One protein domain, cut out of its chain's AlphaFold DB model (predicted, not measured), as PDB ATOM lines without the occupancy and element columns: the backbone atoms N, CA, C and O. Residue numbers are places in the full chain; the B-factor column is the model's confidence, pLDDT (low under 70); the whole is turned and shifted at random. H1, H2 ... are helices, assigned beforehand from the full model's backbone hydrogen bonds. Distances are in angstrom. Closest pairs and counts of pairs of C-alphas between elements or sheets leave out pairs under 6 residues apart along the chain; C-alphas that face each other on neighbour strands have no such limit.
ATOM      1  N   SER A 349     111.245 105.623 100.354       85.75
ATOM      2  CA  SER A 349     111.079 106.059  98.970       85.75
ATOM      3  C   SER A 349     111.906 107.299  98.658       85.75
ATOM      4  O   SER A 349     112.567 107.350  97.626       85.75
ATOM      5  N   ILE A 350     112.004 108.252  99.589       86.94
ATOM      6  CA  ILE A 350     112.905 109.407  99.452       86.94
ATOM      7  C   ILE A 350     114.374 108.958  99.364       86.94
ATOM      8  O   ILE A 350     115.147 109.496  98.568       86.94
ATOM      9  N   SER A 351     114.784 107.960 100.150       83.12
ATOM     10  CA  SER A 351     116.137 107.400 100.049       83.12
ATOM     11  C   SER A 351     116.386 106.696  98.712       83.12
ATOM     12  O   SER A 351     117.485 106.811  98.177       83.12
ATOM     13  N   GLY A 352     115.405 105.963  98.177       83.56
ATOM     14  CA  GLY A 352     115.493 105.327  96.860       83.56
ATOM     15  C   GLY A 352     115.585 106.361  95.739       83.56
ATOM     16  O   GLY A 352     116.445 106.255  94.868       83.56
ATOM     17  N   LEU A 353     114.772 107.413  95.824       88.44
ATOM     18  CA  LEU A 353     114.725 108.521  94.872       88.44
ATOM     19  C   LEU A 353     116.061 109.276  94.777       88.44
ATOM     20  O   LEU A 353     116.504 109.632  93.691       88.44
ATOM     21  N   THR A 354     116.727 109.490  95.914       86.62
ATOM     22  CA  THR A 354     117.943 110.323  96.013       86.62
ATOM     23  C   THR A 354     119.251 109.593  95.711       86.62
ATOM     24  O   THR A 354     120.303 110.228  95.615       86.62
ATOM     25  N   ARG A 355     119.214 108.269  95.554       87.25
ATOM     26  CA  ARG A 355     120.384 107.450  95.227       87.25
ATOM     27  C   ARG A 355     120.763 107.581  93.752       87.25
ATOM     28  O   ARG A 355     119.926 107.449  92.861       87.25
ATOM     29  N   ALA A 356     122.052 107.811  93.497       85.00
ATOM     30  CA  ALA A 356     122.576 107.998  92.144       85.00
ATOM     31  C   ALA A 356     122.474 106.728  91.278       85.00
ATOM     32  O   ALA A 356     122.346 106.833  90.062       85.00
ATOM     33  N   ASP A 357     122.505 105.547  91.901       88.75
ATOM     34  CA  ASP A 357     122.491 104.234  91.251       88.75
ATOM     35  C   ASP A 357     121.087 103.630  91.079       88.75
ATOM     36  O   ASP A 357     120.950 102.546  90.513       88.75
ATOM     37  N   THR A 358     120.033 104.305  91.549       84.06
ATOM     38  CA  THR A 358     118.661 103.803  91.422       84.06
ATOM     39  C   THR A 358     118.202 103.848  89.957       84.06
ATOM     40  O   THR A 358     118.208 104.930  89.363       84.06
ATOM     41  N   PRO A 359     117.749 102.719  89.371       88.69
ATOM     42  CA  PRO A 359     117.213 102.696  88.010       88.69
ATOM     43  C   PRO A 359     116.015 103.636  87.834       88.69
ATOM     44  O   PRO A 359     115.195 103.775  88.739       88.69
ATOM     45  N   GLU A 360     115.847 104.214  86.642       87.19
ATOM     46  CA  GLU A 360     114.789 105.204  86.365       87.19
ATOM     47  C   GLU A 360     113.367 104.672  86.622       87.19
ATOM     48  O   GLU A 360     112.514 105.361  87.185       87.19
ATOM     49  N   ALA A 361     113.127 103.400  86.289       79.56
ATOM     50  CA  ALA A 361     111.861 102.733  86.585       79.56
ATOM     51  C   ALA A 361     111.594 102.638  88.100       79.56
ATOM     52  O   ALA A 361     110.462 102.824  88.544       79.56
ATOM     53  N   VAL A 362     112.639 102.400  88.900       81.94
ATOM     54  CA  VAL A 362     112.532 102.356  90.365       81.94
ATOM     55  C   VAL A 362     112.315 103.765  90.915       81.94
ATOM     56  O   VAL A 362     111.429 103.945  91.740       81.94
ATOM     57  N   LYS A 363     113.019 104.787  90.407       87.31
ATOM     58  CA  LYS A 363     112.766 106.193  90.785       87.31
ATOM     59  C   LYS A 363     111.320 106.610  90.534       87.31
ATOM     60  O   LYS A 363     110.719 107.240  91.396       87.31
ATOM     61  N   SER A 364     110.753 106.214  89.395       87.50
ATOM     62  CA  SER A 364     109.350 106.482  89.059       87.50
ATOM     63  C   SER A 364     108.380 105.831  90.055       87.50
ATOM     64  O   SER A 364     107.409 106.462  90.474       87.50
ATOM     65  N   LEU A 365     108.659 104.597  90.487       84.75
ATOM     66  CA  LEU A 365     107.857 103.900  91.497       84.75
ATOM     67  C   LEU A 365     107.956 104.558  92.884       84.75
ATOM     68  O   LEU A 365     106.941 104.743  93.561       84.75
ATOM     69  N   GLU A 366     109.165 104.936  93.302       87.88
ATOM     70  CA  GLU A 366     109.388 105.613  94.586       87.88
ATOM     71  C   GLU A 366     108.736 107.003  94.599       87.88
ATOM     72  O   GLU A 366     108.073 107.377  95.566       87.88
ATOM     73  N   ALA A 367     108.840 107.745  93.496       92.25
ATOM     74  CA  ALA A 367     108.188 109.037  93.319       92.25
ATOM     75  C   ALA A 367     106.659 108.934  93.405       92.25
ATOM     76  O   ALA A 367     106.023 109.727  94.101       92.25
ATOM     77  N   ARG A 368     106.066 107.919  92.762       91.06
ATOM     78  CA  ARG A 368     104.628 107.637  92.859       91.06
ATOM     79  C   ARG A 368     104.206 107.320  94.292       91.06
ATOM     80  O   ARG A 368     103.221 107.874  94.765       91.06
ATOM     81  N   THR A 369     104.988 106.507  94.998       88.56
ATOM     82  CA  THR A 369     104.728 106.157  96.402       88.56
ATOM     83  C   THR A 369     104.706 107.389  97.312       88.56
ATOM     84  O   THR A 369     103.835 107.520  98.176       88.56
ATOM     85  N   ILE A 370     105.652 108.312  97.118       93.12
ATOM     86  CA  ILE A 370     105.709 109.577  97.861       93.12
ATOM     87  C   ILE A 370     104.495 110.450  97.518       93.12
ATOM     88  O   ILE A 370     103.852 110.972  98.429       93.12
ATOM     89  N   ALA A 371     104.168 110.587  96.228       93.75
ATOM     90  CA  ALA A 371     103.044 111.398  95.761       93.75
ATOM     91  C   ALA A 371     101.706 110.920  96.343       93.75
ATOM     92  O   ALA A 371     100.972 111.726  96.912       93.75
ATOM     93  N   GLU A 372     101.437 109.612  96.281       92.56
ATOM     94  CA  GLU A 372     100.259 108.965  96.881       92.56
ATOM     95  C   GLU A 372     100.153 109.284  98.371       92.56
ATOM     96  O   GLU A 372      99.137 109.783  98.852       92.56
ATOM     97  N   SER A 373     101.240 109.056  99.110       92.38
ATOM     98  CA  SER A 373     101.239 109.202 100.565       92.38
ATOM     99  C   SER A 373     101.015 110.653 101.003       92.38
ATOM    100  O   SER A 373     100.294 110.903 101.970       92.38
ATOM    101  N   LEU A 374     101.600 111.623 100.292       93.94
ATOM    102  CA  LEU A 374     101.402 113.049 100.569       93.94
ATOM    103  C   LEU A 374     100.005 113.527 100.174       93.94
ATOM    104  O   LEU A 374      99.398 114.288 100.927       93.94
ATOM    105  N   GLN A 375      99.482 113.079  99.030       94.38
ATOM    106  CA  GLN A 375      98.127 113.411  98.596       94.38
ATOM    107  C   GLN A 375      97.097 112.887  99.595       94.38
ATOM    108  O   GLN A 375      96.270 113.660 100.081       94.38
ATOM    109  N   CYS A 376      97.178 111.612  99.973       93.56
ATOM    110  CA  CYS A 376      96.230 111.023 100.912       93.56
ATOM    111  C   CYS A 376      96.335 111.639 102.311       93.56
ATOM    112  O   CYS A 376      95.310 111.873 102.946       93.56
ATOM    113  N   ALA A 377      97.539 112.003 102.764       93.31
ATOM    114  CA  ALA A 377      97.726 112.742 104.014       93.31
ATOM    115  C   ALA A 377      97.096 114.140 103.972       93.31
ATOM    116  O   ALA A 377      96.419 114.559 104.914       93.31
ATOM    117  N   TYR A 378      97.262 114.852 102.857       93.19
ATOM    118  CA  TYR A 378      96.624 116.146 102.661       93.19
ATOM    119  C   TYR A 378      95.099 116.017 102.662       93.19
ATOM    120  O   TYR A 378      94.438 116.741 103.407       93.19
ATOM    121  N   LEU A 379      94.540 115.074 101.901       91.94
ATOM    122  CA  LEU A 379      93.097 114.833 101.829       91.94
ATOM    123  C   LEU A 379      92.519 114.402 103.186       91.94
ATOM    124  O   LEU A 379      91.462 114.896 103.571       91.94
ATOM    125  N   ALA A 380      93.232 113.567 103.949       91.56
ATOM    126  CA  ALA A 380      92.858 113.174 105.311       91.56
ATOM    127  C   ALA A 380      92.811 114.358 106.288       91.56
ATOM    128  O   ALA A 380      91.999 114.362 107.213       91.56
ATOM    129  N   SER A 381      93.648 115.381 106.080       90.00
ATOM    130  CA  SER A 381      93.646 116.599 106.903       90.00
ATOM    131  C   SER A 381      92.517 117.580 106.561       90.00
ATOM    132  O   SER A 381      92.215 118.474 107.357       90.00
ATOM    133  N   GLN A 382      91.888 117.447 105.387       87.94
ATOM    134  CA  GLN A 382      90.813 118.345 104.981       87.94
ATOM    135  C   GLN A 382      89.511 118.005 105.706       87.94
ATOM    136  O   GLN A 382      89.169 116.843 105.936       87.94
ATOM    137  N   LYS A 383      88.720 119.040 106.017       79.94
ATOM    138  CA  LYS A 383      87.337 118.813 106.434       79.94
ATOM    139  C   LYS A 383      86.613 118.114 105.291       79.94
ATOM    140  O   LYS A 383      86.547 118.634 104.185       79.94
ATOM    141  N   SER A 384      86.081 116.940 105.614       68.62
ATOM    142  CA  SER A 384      85.181 116.146 104.788       68.62
ATOM    143  C   SER A 384      84.264 117.014 103.916       68.62
ATOM    144  O   SER A 384      83.397 117.706 104.449       68.62
ATOM    145  N   GLY A 385      84.465 116.951 102.600       78.31
ATOM    146  CA  GLY A 385      83.626 117.611 101.606       78.31
ATOM    147  C   GLY A 385      82.272 116.919 101.407       78.31
ATOM    148  O   GLY A 385      81.809 116.141 102.251       78.31
ATOM    149  N   SER A 386      81.632 117.193 100.273       89.19
ATOM    150  CA  SER A 386      80.393 116.526  99.860       89.19
ATOM    151  C   SER A 386      80.564 115.002  99.759       89.19
ATOM    152  O   SER A 386      81.677 114.480  99.651       89.19
ATOM    153  N   SER A 387      79.459 114.250  99.767       89.94
ATOM    154  CA  SER A 387      79.501 112.782  99.649       89.94
ATOM    155  C   SER A 387      80.215 112.296  98.382       89.94
ATOM    156  O   SER A 387      80.869 111.258  98.418       89.94
ATOM    157  N   GLN A 388      80.125 113.052  97.284       90.25
ATOM    158  CA  GLN A 388      80.807 112.741  96.023       90.25
ATOM    159  C   GLN A 388      82.326 112.894  96.153       90.25
ATOM    160  O   GLN A 388      83.070 112.010  95.735       90.25
ATOM    161  N   GLU A 389      82.790 113.961  96.808       89.50
ATOM    162  CA  GLU A 389      84.220 114.169  97.063       89.50
ATOM    163  C   GLU A 389      84.778 113.073  97.973       89.50
ATOM    164  O   GLU A 389      85.849 112.534  97.711       89.50
ATOM    165  N   LYS A 390      84.026 112.670  99.005       91.00
ATOM    166  CA  LYS A 390      84.416 111.540  99.860       91.00
ATOM    167  C   LYS A 390      84.576 110.246  99.068       91.00
ATOM    168  O   LYS A 390      85.550 109.535  99.287       91.00
ATOM    169  N   GLN A 391      83.645 109.941  98.164       91.75
ATOM    170  CA  GLN A 391      83.730 108.743  97.325       91.75
ATOM    171  C   GLN A 391      84.948 108.781  96.399       91.75
ATOM    172  O   GLN A 391      85.628 107.768  96.271       91.75
ATOM    173  N   ALA A 392      85.257 109.939  95.811       91.81
ATOM    174  CA  ALA A 392      86.455 110.099  94.994       91.81
ATOM    175  C   ALA A 392      87.740 109.877  95.812       91.81
ATOM    176  O   ALA A 392      88.611 109.123  95.385       91.81
ATOM    177  N   ILE A 393      87.831 110.459  97.014       92.25
ATOM    178  CA  ILE A 393      88.985 110.264  97.908       92.25
ATOM    179  C   ILE A 393      89.131 108.792  98.291       92.25
ATOM    180  O   ILE A 393      90.229 108.256  98.240       92.25
ATOM    181  N   VAL A 394      88.033 108.123  98.637       91.12
ATOM    182  CA  VAL A 394      88.041 106.700  99.001       91.12
ATOM    183  C   VAL A 394      88.487 105.810  97.839       91.12
ATOM    184  O   VAL A 394      89.173 104.819  98.067       91.12
ATOM    185  N   GLN A 395      88.134 106.151  96.598       90.69
ATOM    186  CA  GLN A 395      88.587 105.393  95.428       90.69
ATOM    187  C   GLN A 395      90.096 105.522  95.190       90.69
ATOM    188  O   GLN A 395      90.716 104.549  94.776       90.69
ATOM    189  N   VAL A 396      90.686 106.685  95.485       90.44
ATOM    190  CA  VAL A 396      92.123 106.938  95.281       90.44
ATOM    191  C   VAL A 396      92.968 106.493  96.479       90.44
ATOM    192  O   VAL A 396      94.010 105.869  96.310       90.44
ATOM    193  N   CYS A 397      92.518 106.784  97.698       89.06
ATOM    194  CA  CYS A 397      93.283 106.599  98.934       89.06
ATOM    195  C   CYS A 397      92.844 105.398  99.783       89.06
ATOM    196  O   CYS A 397      93.471 105.113 100.802       89.06
ATOM    197  N   GLY A 398      91.774 104.703  99.393       88.62
ATOM    198  CA  GLY A 398      91.187 103.605 100.159       88.62
ATOM    199  C   GLY A 398      90.158 104.060 101.201       88.62
ATOM    200  O   GLY A 398      90.054 105.237 101.548       88.62
ATOM    201  N   GLN A 399      89.373 103.100 101.702       83.56
ATOM    202  CA  GLN A 399      88.313 103.341 102.696       83.56
ATOM    203  C   GLN A 399      88.875 103.915 104.004       83.56
ATOM    204  O   GLN A 399      88.307 104.851 104.565       83.56
ATOM    205  N   ASP A 400      90.041 103.428 104.428       81.50
ATOM    206  CA  ASP A 400      90.651 103.760 105.717       81.50
ATOM    207  C   ASP A 400      91.697 104.880 105.613       81.50
ATOM    208  O   ASP A 400      92.597 104.990 106.448       81.50
ATOM    209  N   TYR A 401      91.620 105.736 104.587       85.75
ATOM    210  CA  TYR A 401      92.643 106.760 104.337       85.75
ATOM    211  C   TYR A 401      92.842 107.726 105.516       85.75
ATOM    212  O   TYR A 401      93.955 108.176 105.762       85.75
ATOM    213  N   GLN A 402      91.793 108.028 106.286       87.56
ATOM    214  CA  GLN A 402      91.897 108.909 107.459       87.56
ATOM    215  C   GLN A 402      92.722 108.282 108.591       87.56
ATOM    216  O   GLN A 402      93.400 108.983 109.352       87.56
ATOM    217  N   ASP A 403      92.683 106.955 108.679       80.31
ATOM    218  CA  ASP A 403      93.358 106.186 109.715       80.31
ATOM    219  C   ASP A 403      94.764 105.749 109.273       80.31
ATOM    220  O   ASP A 403      95.655 105.608 110.103       80.31
ATOM    221  N   THR A 404      95.005 105.604 107.971       77.44
ATOM    222  CA  THR A 404      96.267 105.076 107.423       77.44
ATOM    223  C   THR A 404      97.208 106.143 106.852       77.44
ATOM    224  O   THR A 404      98.420 105.916 106.780       77.44
ATOM    225  N   ALA A 405      96.695 107.317 106.469       88.94
ATOM    226  CA  ALA A 405      97.509 108.383 105.889       88.94
ATOM    227  C   ALA A 405      98.384 109.098 106.929       88.94
ATOM    228  O   ALA A 405      98.051 109.155 108.113       88.94
ATOM    229  N   LEU A 406      99.496 109.692 106.474       87.69
ATOM    230  CA  LEU A 406     100.423 110.425 107.344       87.69
ATOM    231  C   LEU A 406      99.686 111.487 108.170       87.69
ATOM    232  O   LEU A 406      98.844 112.224 107.655       87.69
ATOM    233  N   ASN A 407     100.062 111.617 109.443       86.69
ATOM    234  CA  ASN A 407      99.584 112.728 110.257       86.69
ATOM    235  C   ASN A 407     100.184 114.070 109.772       86.69
ATOM    236  O   ASN A 407     101.109 114.116 108.957       86.69
ATOM    237  N   GLN A 408      99.661 115.185 110.288       87.06
ATOM    238  CA  GLN A 408     100.070 116.525 109.855       87.06
ATOM    239  C   GLN A 408     101.563 116.818 110.100       87.06
ATOM    240  O   GLN A 408     102.199 117.507 109.297       87.06
ATOM    241  N   GLU A 409     102.139 116.292 111.183       81.25
ATOM    242  CA  GLU A 409     103.558 116.463 111.511       81.25
ATOM    243  C   GLU A 409     104.454 115.719 110.514       81.25
ATOM    244  O   GLU A 409     105.374 116.315 109.950       81.25
ATOM    245  N   ALA A 410     104.134 114.454 110.234       84.06
ATOM    246  CA  ALA A 410     104.793 113.601 109.253       84.06
ATOM    247  C   ALA A 410     104.705 114.182 107.838       84.06
ATOM    248  O   ALA A 410     105.723 114.306 107.153       84.06
ATOM    249  N   PHE A 411     103.511 114.607 107.419       90.56
ATOM    250  CA  PHE A 411     103.311 115.310 106.152       90.56
ATOM    251  C   PHE A 411     104.229 116.535 106.055       90.56
ATOM    252  O   PHE A 411     104.975 116.686 105.089       90.56
ATOM    253  N   SER A 412     104.240 117.377 107.092       84.50
ATOM    254  CA  SER A 412     105.063 118.591 107.124       84.50
ATOM    255  C   SER A 412     106.563 118.283 107.121       84.50
ATOM    256  O   SER A 412     107.342 119.004 106.497       84.50
ATOM    257  N   TYR A 413     106.984 117.217 107.808       86.94
ATOM    258  CA  TYR A 413     108.362 116.732 107.800       86.94
ATOM    259  C   TYR A 413     108.799 116.347 106.385       86.94
ATOM    260  O   TYR A 413     109.813 116.859 105.904       86.94
ATOM    261  N   PHE A 414     108.026 115.505 105.696       88.25
ATOM    262  CA  PHE A 414     108.368 115.071 104.342       88.25
ATOM    263  C   PHE A 414     108.276 116.198 103.326       88.25
ATOM    264  O   PHE A 414     109.163 116.305 102.483       88.25
ATOM    265  N   ALA A 415     107.287 117.086 103.447       88.56
ATOM    266  CA  ALA A 415     107.180 118.247 102.578       88.56
ATOM    267  C   ALA A 415     108.438 119.125 102.653       88.56
ATOM    268  O   ALA A 415     109.042 119.435 101.628       88.56
ATOM    269  N   ARG A 416     108.911 119.446 103.867       84.94
ATOM    270  CA  ARG A 416     110.172 120.188 104.056       84.94
ATOM    271  C   ARG A 416     111.384 119.419 103.542       84.94
ATOM    272  O   ARG A 416     112.270 120.012 102.932       84.94
ATOM    273  N   LYS A 417     111.435 118.108 103.789       85.44
ATOM    274  CA  LYS A 417     112.548 117.256 103.360       85.44
ATOM    275  C   LYS A 417     112.673 117.212 101.840       85.44
ATOM    276  O   LYS A 417     113.787 117.289 101.344       85.44
ATOM    277  N   LEU A 418     111.553 117.128 101.125       88.88
ATOM    278  CA  LEU A 418     111.518 117.151  99.664       88.88
ATOM    279  C   LEU A 418     111.962 118.502  99.108       88.88
ATOM    280  O   LEU A 418     112.798 118.522  98.219       88.88
ATOM    281  N   VAL A 419     111.495 119.620  99.670       86.44
ATOM    282  CA  VAL A 419     111.929 120.967  99.243       86.44
ATOM    283  C   VAL A 419     113.444 121.165  99.401       86.44
ATOM    284  O   VAL A 419     114.057 121.877  98.612       86.44
ATOM    285  N   ALA A 420     114.066 120.514 100.389       85.44
ATOM    286  CA  ALA A 420     115.509 120.583 100.619       85.44
ATOM    287  C   ALA A 420     116.356 119.740  99.640       85.44
ATOM    288  O   ALA A 420     117.583 119.849  99.649       85.44
ATOM    289  N   LEU A 421     115.741 118.882  98.820       86.56
ATOM    290  CA  LEU A 421     116.448 118.084  97.818       86.56
ATOM    291  C   LEU A 421     116.724 118.897  96.543       86.56
ATOM    292  O   LEU A 421     115.933 119.746  96.120       86.56
ATOM    293  N   LYS A 422     117.849 118.609  95.885       82.75
ATOM    294  CA  LYS A 422     118.251 119.278  94.642       82.75
ATOM    295  C   LYS A 422     117.314 118.863  93.507       82.75
ATOM    296  O   LYS A 422     117.053 117.679  93.319       82.75
ATOM    297  N   GLY A 423     116.816 119.841  92.750       82.94
ATOM    298  CA  GLY A 423     115.837 119.621  91.675       82.94
ATOM    299  C   GLY A 423     114.373 119.576  92.137       82.94
ATOM    300  O   GLY A 423     113.486 119.566  91.293       82.94
ATOM    301  N   CYS A 424     114.117 119.621  93.450       81.75
ATOM    302  CA  CYS A 424     112.773 119.539  94.039       81.75
ATOM    303  C   CYS A 424     112.262 120.866  94.614       81.75
ATOM    304  O   CYS A 424     111.123 120.937  95.065       81.75
ATOM    305  N   GLY A 425     113.103 121.907  94.652       61.47
ATOM    306  CA  GLY A 425     112.813 123.171  95.341       61.47
ATOM    307  C   GLY A 425     111.617 123.950  94.784       61.47
ATOM    308  O   GLY A 425     111.094 124.825  95.468       61.47
ATOM    309  N   GLU A 426     111.157 123.606  93.579       66.12
ATOM    310  CA  GLU A 426     109.961 124.183  92.960       66.12
ATOM    311  C   GLU A 426     108.711 123.308  93.105       66.12
ATOM    312  O   GLU A 426     107.659 123.712  92.622       66.12
ATOM    313  N   LEU A 427     108.784 122.140  93.763       70.56
ATOM    314  CA  LEU A 427     107.609 121.299  94.003       70.56
ATOM    315  C   LEU A 427     106.625 122.067  94.886       70.56
ATOM    316  O   LEU A 427     106.857 122.197  96.094       70.56
ATOM    317  N   PRO A 428     105.502 122.566  94.343       63.91
ATOM    318  CA  PRO A 428     104.577 123.326  95.143       63.91
ATOM    319  C   PRO A 428     103.715 122.307  95.868       63.91
ATOM    320  O   PRO A 428     102.625 122.023  95.394       63.91
ATOM    321  N   ILE A 429     104.177 121.713  96.972       76.44
ATOM    322  CA  ILE A 429     103.345 120.848  97.828       76.44
ATOM    323  C   ILE A 429     102.247 121.742  98.416       76.44
ATOM    324  O   ILE A 429     102.436 122.445  99.404       76.44
ATOM    325  N   SER A 430     101.120 121.801  97.716       77.75
ATOM    326  CA  SER A 430     100.072 122.806  97.855       77.75
ATOM    327  C   SER A 430      98.737 122.165  97.508       77.75
ATOM    328  O   SER A 430      98.685 121.074  96.941       77.75
ATOM    329  N   LYS A 431      97.633 122.854  97.806       72.81
ATOM    330  CA  LYS A 431      96.300 122.374  97.425       72.81
ATOM    331  C   LYS A 431      96.213 122.081  95.924       72.81
ATOM    332  O   LYS A 431      95.643 121.069  95.534       72.81
ATOM    333  N   GLN A 432      96.801 122.946  95.098       73.69
ATOM    334  CA  GLN A 432      96.759 122.812  93.648       73.69
ATOM    335  C   GLN A 432      97.478 121.549  93.166       73.69
ATOM    336  O   GLN A 432      96.953 120.874  92.292       73.69
ATOM    337  N   SER A 433      98.623 121.186  93.747       76.25
ATOM    338  CA  SER A 433      99.359 119.983  93.326       76.25
ATOM    339  C   SER A 433      98.826 118.681  93.917       76.25
ATOM    340  O   SER A 433      99.098 117.625  93.362       76.25
ATOM    341  N   LEU A 434      98.094 118.740  95.034       81.81
ATOM    342  CA  LEU A 434      97.623 117.541  95.734       81.81
ATOM    343  C   LEU A 434      96.156 117.217  95.461       81.81
ATOM    344  O   LEU A 434      95.785 116.056  95.538       81.81
ATOM    345  N   ALA A 435      95.310 118.195  95.145       73.19
ATOM    346  CA  ALA A 435      93.884 117.946  94.931       73.19
ATOM    347  C   ALA A 435      93.287 118.681  93.722       73.19
ATOM    348  O   ALA A 435      92.133 118.433  93.387       73.19
ATOM    349  N   LEU A 436      94.048 119.576  93.071       68.00
ATOM    350  CA  LEU A 436      93.524 120.548  92.102       68.00
ATOM    351  C   LEU A 436      92.317 121.322  92.693       68.00
ATOM    352  O   LEU A 436      92.073 121.317  93.902       68.00
ATOM    353  N   ASN A 437      91.597 122.098  91.879       75.00
ATOM    354  CA  ASN A 437      90.439 122.867  92.362       75.00
ATOM    355  C   ASN A 437      89.167 122.011  92.521       75.00
ATOM    356  O   ASN A 437      88.219 122.465  93.161       75.00
ATOM    357  N   GLU A 438      89.159 120.795  91.969       79.50
ATOM    358  CA  GLU A 438      88.025 119.868  91.957       79.50
ATOM    359  C   GLU A 438      88.459 118.482  92.440       79.50
ATOM    360  O   GLU A 438      89.467 117.951  91.975       79.50
ATOM    361  N   THR A 439      87.668 117.867  93.321       83.12
ATOM    362  CA  THR A 439      87.977 116.575  93.960       83.12
ATOM    363  C   THR A 439      87.260 115.416  93.250       83.12
ATOM    364  O   THR A 439      86.432 114.722  93.838       83.12
ATOM    365  N   THR A 440      87.525 115.229  91.955       90.69
ATOM    366  CA  THR A 440      87.071 114.056  91.183       90.69
ATOM    367  C   THR A 440      88.176 113.001  91.131       90.69
ATOM    368  O   THR A 440      89.344 113.317  91.329       90.69
ATOM    369  N   VAL A 441      87.839 111.748  90.821       90.50
ATOM    370  CA  VAL A 441      88.838 110.667  90.715       90.50
ATOM    371  C   VAL A 441      89.909 111.016  89.679       90.50
ATOM    372  O   VAL A 441      91.092 111.023  89.997       90.50
ATOM    373  N   ALA A 442      89.488 111.423  88.477       92.12
ATOM    374  CA  ALA A 442      90.402 111.764  87.390       92.12
ATOM    375  C   ALA A 442      91.310 112.961  87.725       92.12
ATOM    376  O   ALA A 442      92.481 112.978  87.347       92.12
ATOM    377  N   THR A 443      90.795 113.968  88.443       91.06
ATOM    378  CA  THR A 443      91.610 115.119  88.854       91.06
ATOM    379  C   THR A 443      92.603 114.742  89.952       91.06
ATOM    380  O   THR A 443      93.756 115.165  89.883       91.06
ATOM    381  N   LEU A 444      92.212 113.905  90.915       91.69
ATOM    382  CA  LEU A 444      93.114 113.397  91.950       91.69
ATOM    383  C   LEU A 444      94.233 112.525  91.366       91.69
ATOM    384  O   LEU A 444      95.401 112.779  91.661       91.69
ATOM    385  N   GLU A 445      93.905 111.568  90.495       92.75
ATOM    386  CA  GLU A 445      94.892 110.714  89.817       92.75
ATOM    387  C   GLU A 445      95.855 111.543  88.957       92.75
ATOM    388  O   GLU A 445      97.068 111.336  88.997       92.75
ATOM    389  N   SER A 446      95.341 112.544  88.233       91.50
ATOM    390  CA  SER A 446      96.183 113.444  87.440       91.50
ATOM    391  C   SER A 446      97.123 114.279  88.315       91.50
ATOM    392  O   SER A 446      98.302 114.416  87.992       91.50
ATOM    393  N   ALA A 447      96.635 114.816  89.438       89.88
ATOM    394  CA  ALA A 447      97.455 115.570  90.387       89.88
ATOM    395  C   ALA A 447      98.577 114.696  90.974       89.88
ATOM    396  O   ALA A 447      99.738 115.107  91.037       89.88
ATOM    397  N   GLN A 448      98.240 113.455  91.325       92.81
ATOM    398  CA  GLN A 448      99.177 112.459  91.828       92.81
ATOM    399  C   GLN A 448     100.266 112.124  90.798       92.81
ATOM    400  O   GLN A 448     101.450 112.108  91.141       92.81
ATOM    401  N   GLU A 449      99.897 111.889  89.536       91.75
ATOM    402  CA  GLU A 449     100.845 111.595  88.455       91.75
ATOM    403  C   GLU A 449     101.767 112.787  88.165       91.75
ATOM    404  O   GLU A 449     102.977 112.614  88.010       91.75
ATOM    405  N   GLN A 450     101.224 114.009  88.152       91.25
ATOM    406  CA  GLN A 450     102.016 115.230  87.976       91.25
ATOM    407  C   GLN A 450     103.042 115.401  89.100       91.25
ATOM    408  O   GLN A 450     104.209 115.688  88.822       91.25
ATOM    409  N   LEU A 451     102.638 115.177  90.353       92.06
ATOM    410  CA  LEU A 451     103.545 115.223  91.495       92.06
ATOM    411  C   LEU A 451     104.612 114.123  91.412       92.06
ATOM    412  O   LEU A 451     105.790 114.406  91.616       92.06
ATOM    413  N   ALA A 452     104.231 112.891  91.066       93.12
ATOM    414  CA  ALA A 452     105.170 111.785  90.892       93.12
ATOM    415  C   ALA A 452     106.208 112.097  89.803       93.12
ATOM    416  O   ALA A 452     107.407 111.949  90.023       93.12
ATOM    417  N   LYS A 453     105.775 112.611  88.650       92.25
ATOM    418  CA  LYS A 453     106.674 113.020  87.565       92.25
ATOM    419  C   LYS A 453     107.621 114.140  87.987       92.25
ATOM    420  O   LYS A 453     108.781 114.139  87.595       92.25
ATOM    421  N   ALA A 454     107.145 115.099  88.772       90.62
ATOM    422  CA  ALA A 454     107.991 116.175  89.265       90.62
ATOM    423  C   ALA A 454     108.987 115.681  90.333       90.62
ATOM    424  O   ALA A 454     110.086 116.209  90.437       90.62
ATOM    425  N   LEU A 455     108.646 114.637  91.091       92.75
ATOM    426  CA  LEU A 455     109.543 114.018  92.065       92.75
ATOM    427  C   LEU A 455     110.678 113.212  91.415       92.75
ATOM    428  O   LEU A 455     111.730 113.087  92.029       92.75
ATOM    429  N   THR A 456     110.548 112.684  90.194       91.81
ATOM    430  CA  THR A 456     111.647 111.904  89.575       91.81
ATOM    431  C   THR A 456     112.882 112.741  89.237       91.81
ATOM    432  O   THR A 456     113.976 112.194  89.114       91.81
ATOM    433  N   THR A 457     112.744 114.068  89.147       89.56
ATOM    434  CA  THR A 457     113.870 114.993  88.928       89.56
ATOM    435  C   THR A 457     114.683 115.256  90.201       89.56
ATOM    436  O   THR A 457     115.746 115.880  90.144       89.56
TER     437      THR A 457
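AT A GLANCE: This is residues 349 to 457 of the 462 residues of an uncharacterized protein of Pseudomonas sp. ABC1 (UniProt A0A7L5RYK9). Look first for one long helix, H2, through the middle of an elongated body: the six other helices pack round it, H7 crossing it on one side and H5 packing on another side. H1 packs near the beginning of H2, while H3, H4 and H6 pack nearer its end. The printed part has 109 residues with seven named helices, H1 to H7 in chain order, and no named strand; the class is all helix. It is compact, with a radius of gyration of the C-alphas of 13.6 A, and it spans 44 by 26 by 23 A.

HOW THE PARTS SIT: Start at the hub, H2, residues 360 to 381, which touches six helices. H7, residues 441 to 455, touches it at a steep tilt of 52 degrees, opposite ways; look at the closest C-alphas, Arg 368 and Ala 452, 4.6 A apart. H5, residues 408 to 419, touches residues 374 to 381 of H2 with residues 408 to 411 alone, the closest C-alphas being Leu 374 and Phe 411 at 6.3 A; their steep tilt of 38 degrees, opposite ways, is only just steep. H5 and H7 are only just apart, 8.5 A at the closest. H1, residues 349 to 354, touches residues 362 to 370 of H2 alone, and the C-alphas of Ser 349 and Glu 366 come closest at 4.7 A. H3, residues 387 to 397, forms a helical hairpin with H2, with Cys 376 and Cys 397 the closest C-alphas at 5.7 A and a shallow tilt of 32 degrees, only just short of steep. H3 also touches residues 441 to 445 of H7 alone, closest at the C-alphas of Ala 392 and Val 441, 4.9 A. H4, residues 401 to 404, touches H2, closest at the C-alphas of Ala 380 and Gln 402, 4.9 A. H6, residues 431 to 435, touches both H2 and H7; its closest C-alpha pairs are Leu 434 with Gln 375 at 5.0 A and Ala 435 with Leu 444 at 5.5 A. In H1, H2, H3, H5, H6 and H7 every O i to N i+4 pair is within hydrogen-bond range; H4 is too short for one.

IN THESE COORDINATES: Find C-alpha 360 at (114.789, 105.204, 86.365); from there H2 runs 31.6 A to C-alpha 381 at (93.646, 116.599, 106.903). H7 is 21.0 A long and ends at C-alpha 455, (109.543, 114.018, 92.065). H5 measures 16.5 A, H3 15.1 A, H1 8.6 A, H6 5.6 A and H4 5.0 A.

THE WHOLE: The two C-alphas farthest apart are those of Asp 357 and Ser 386, 44.7 A. The printed part has no cut. The link from H5 to H6, 11 residues, is long, and the other links are tight. Mean pLDDT of the printed part is 86.1; look for values under 70 at residues 384, 425 to 426, 428 and 436.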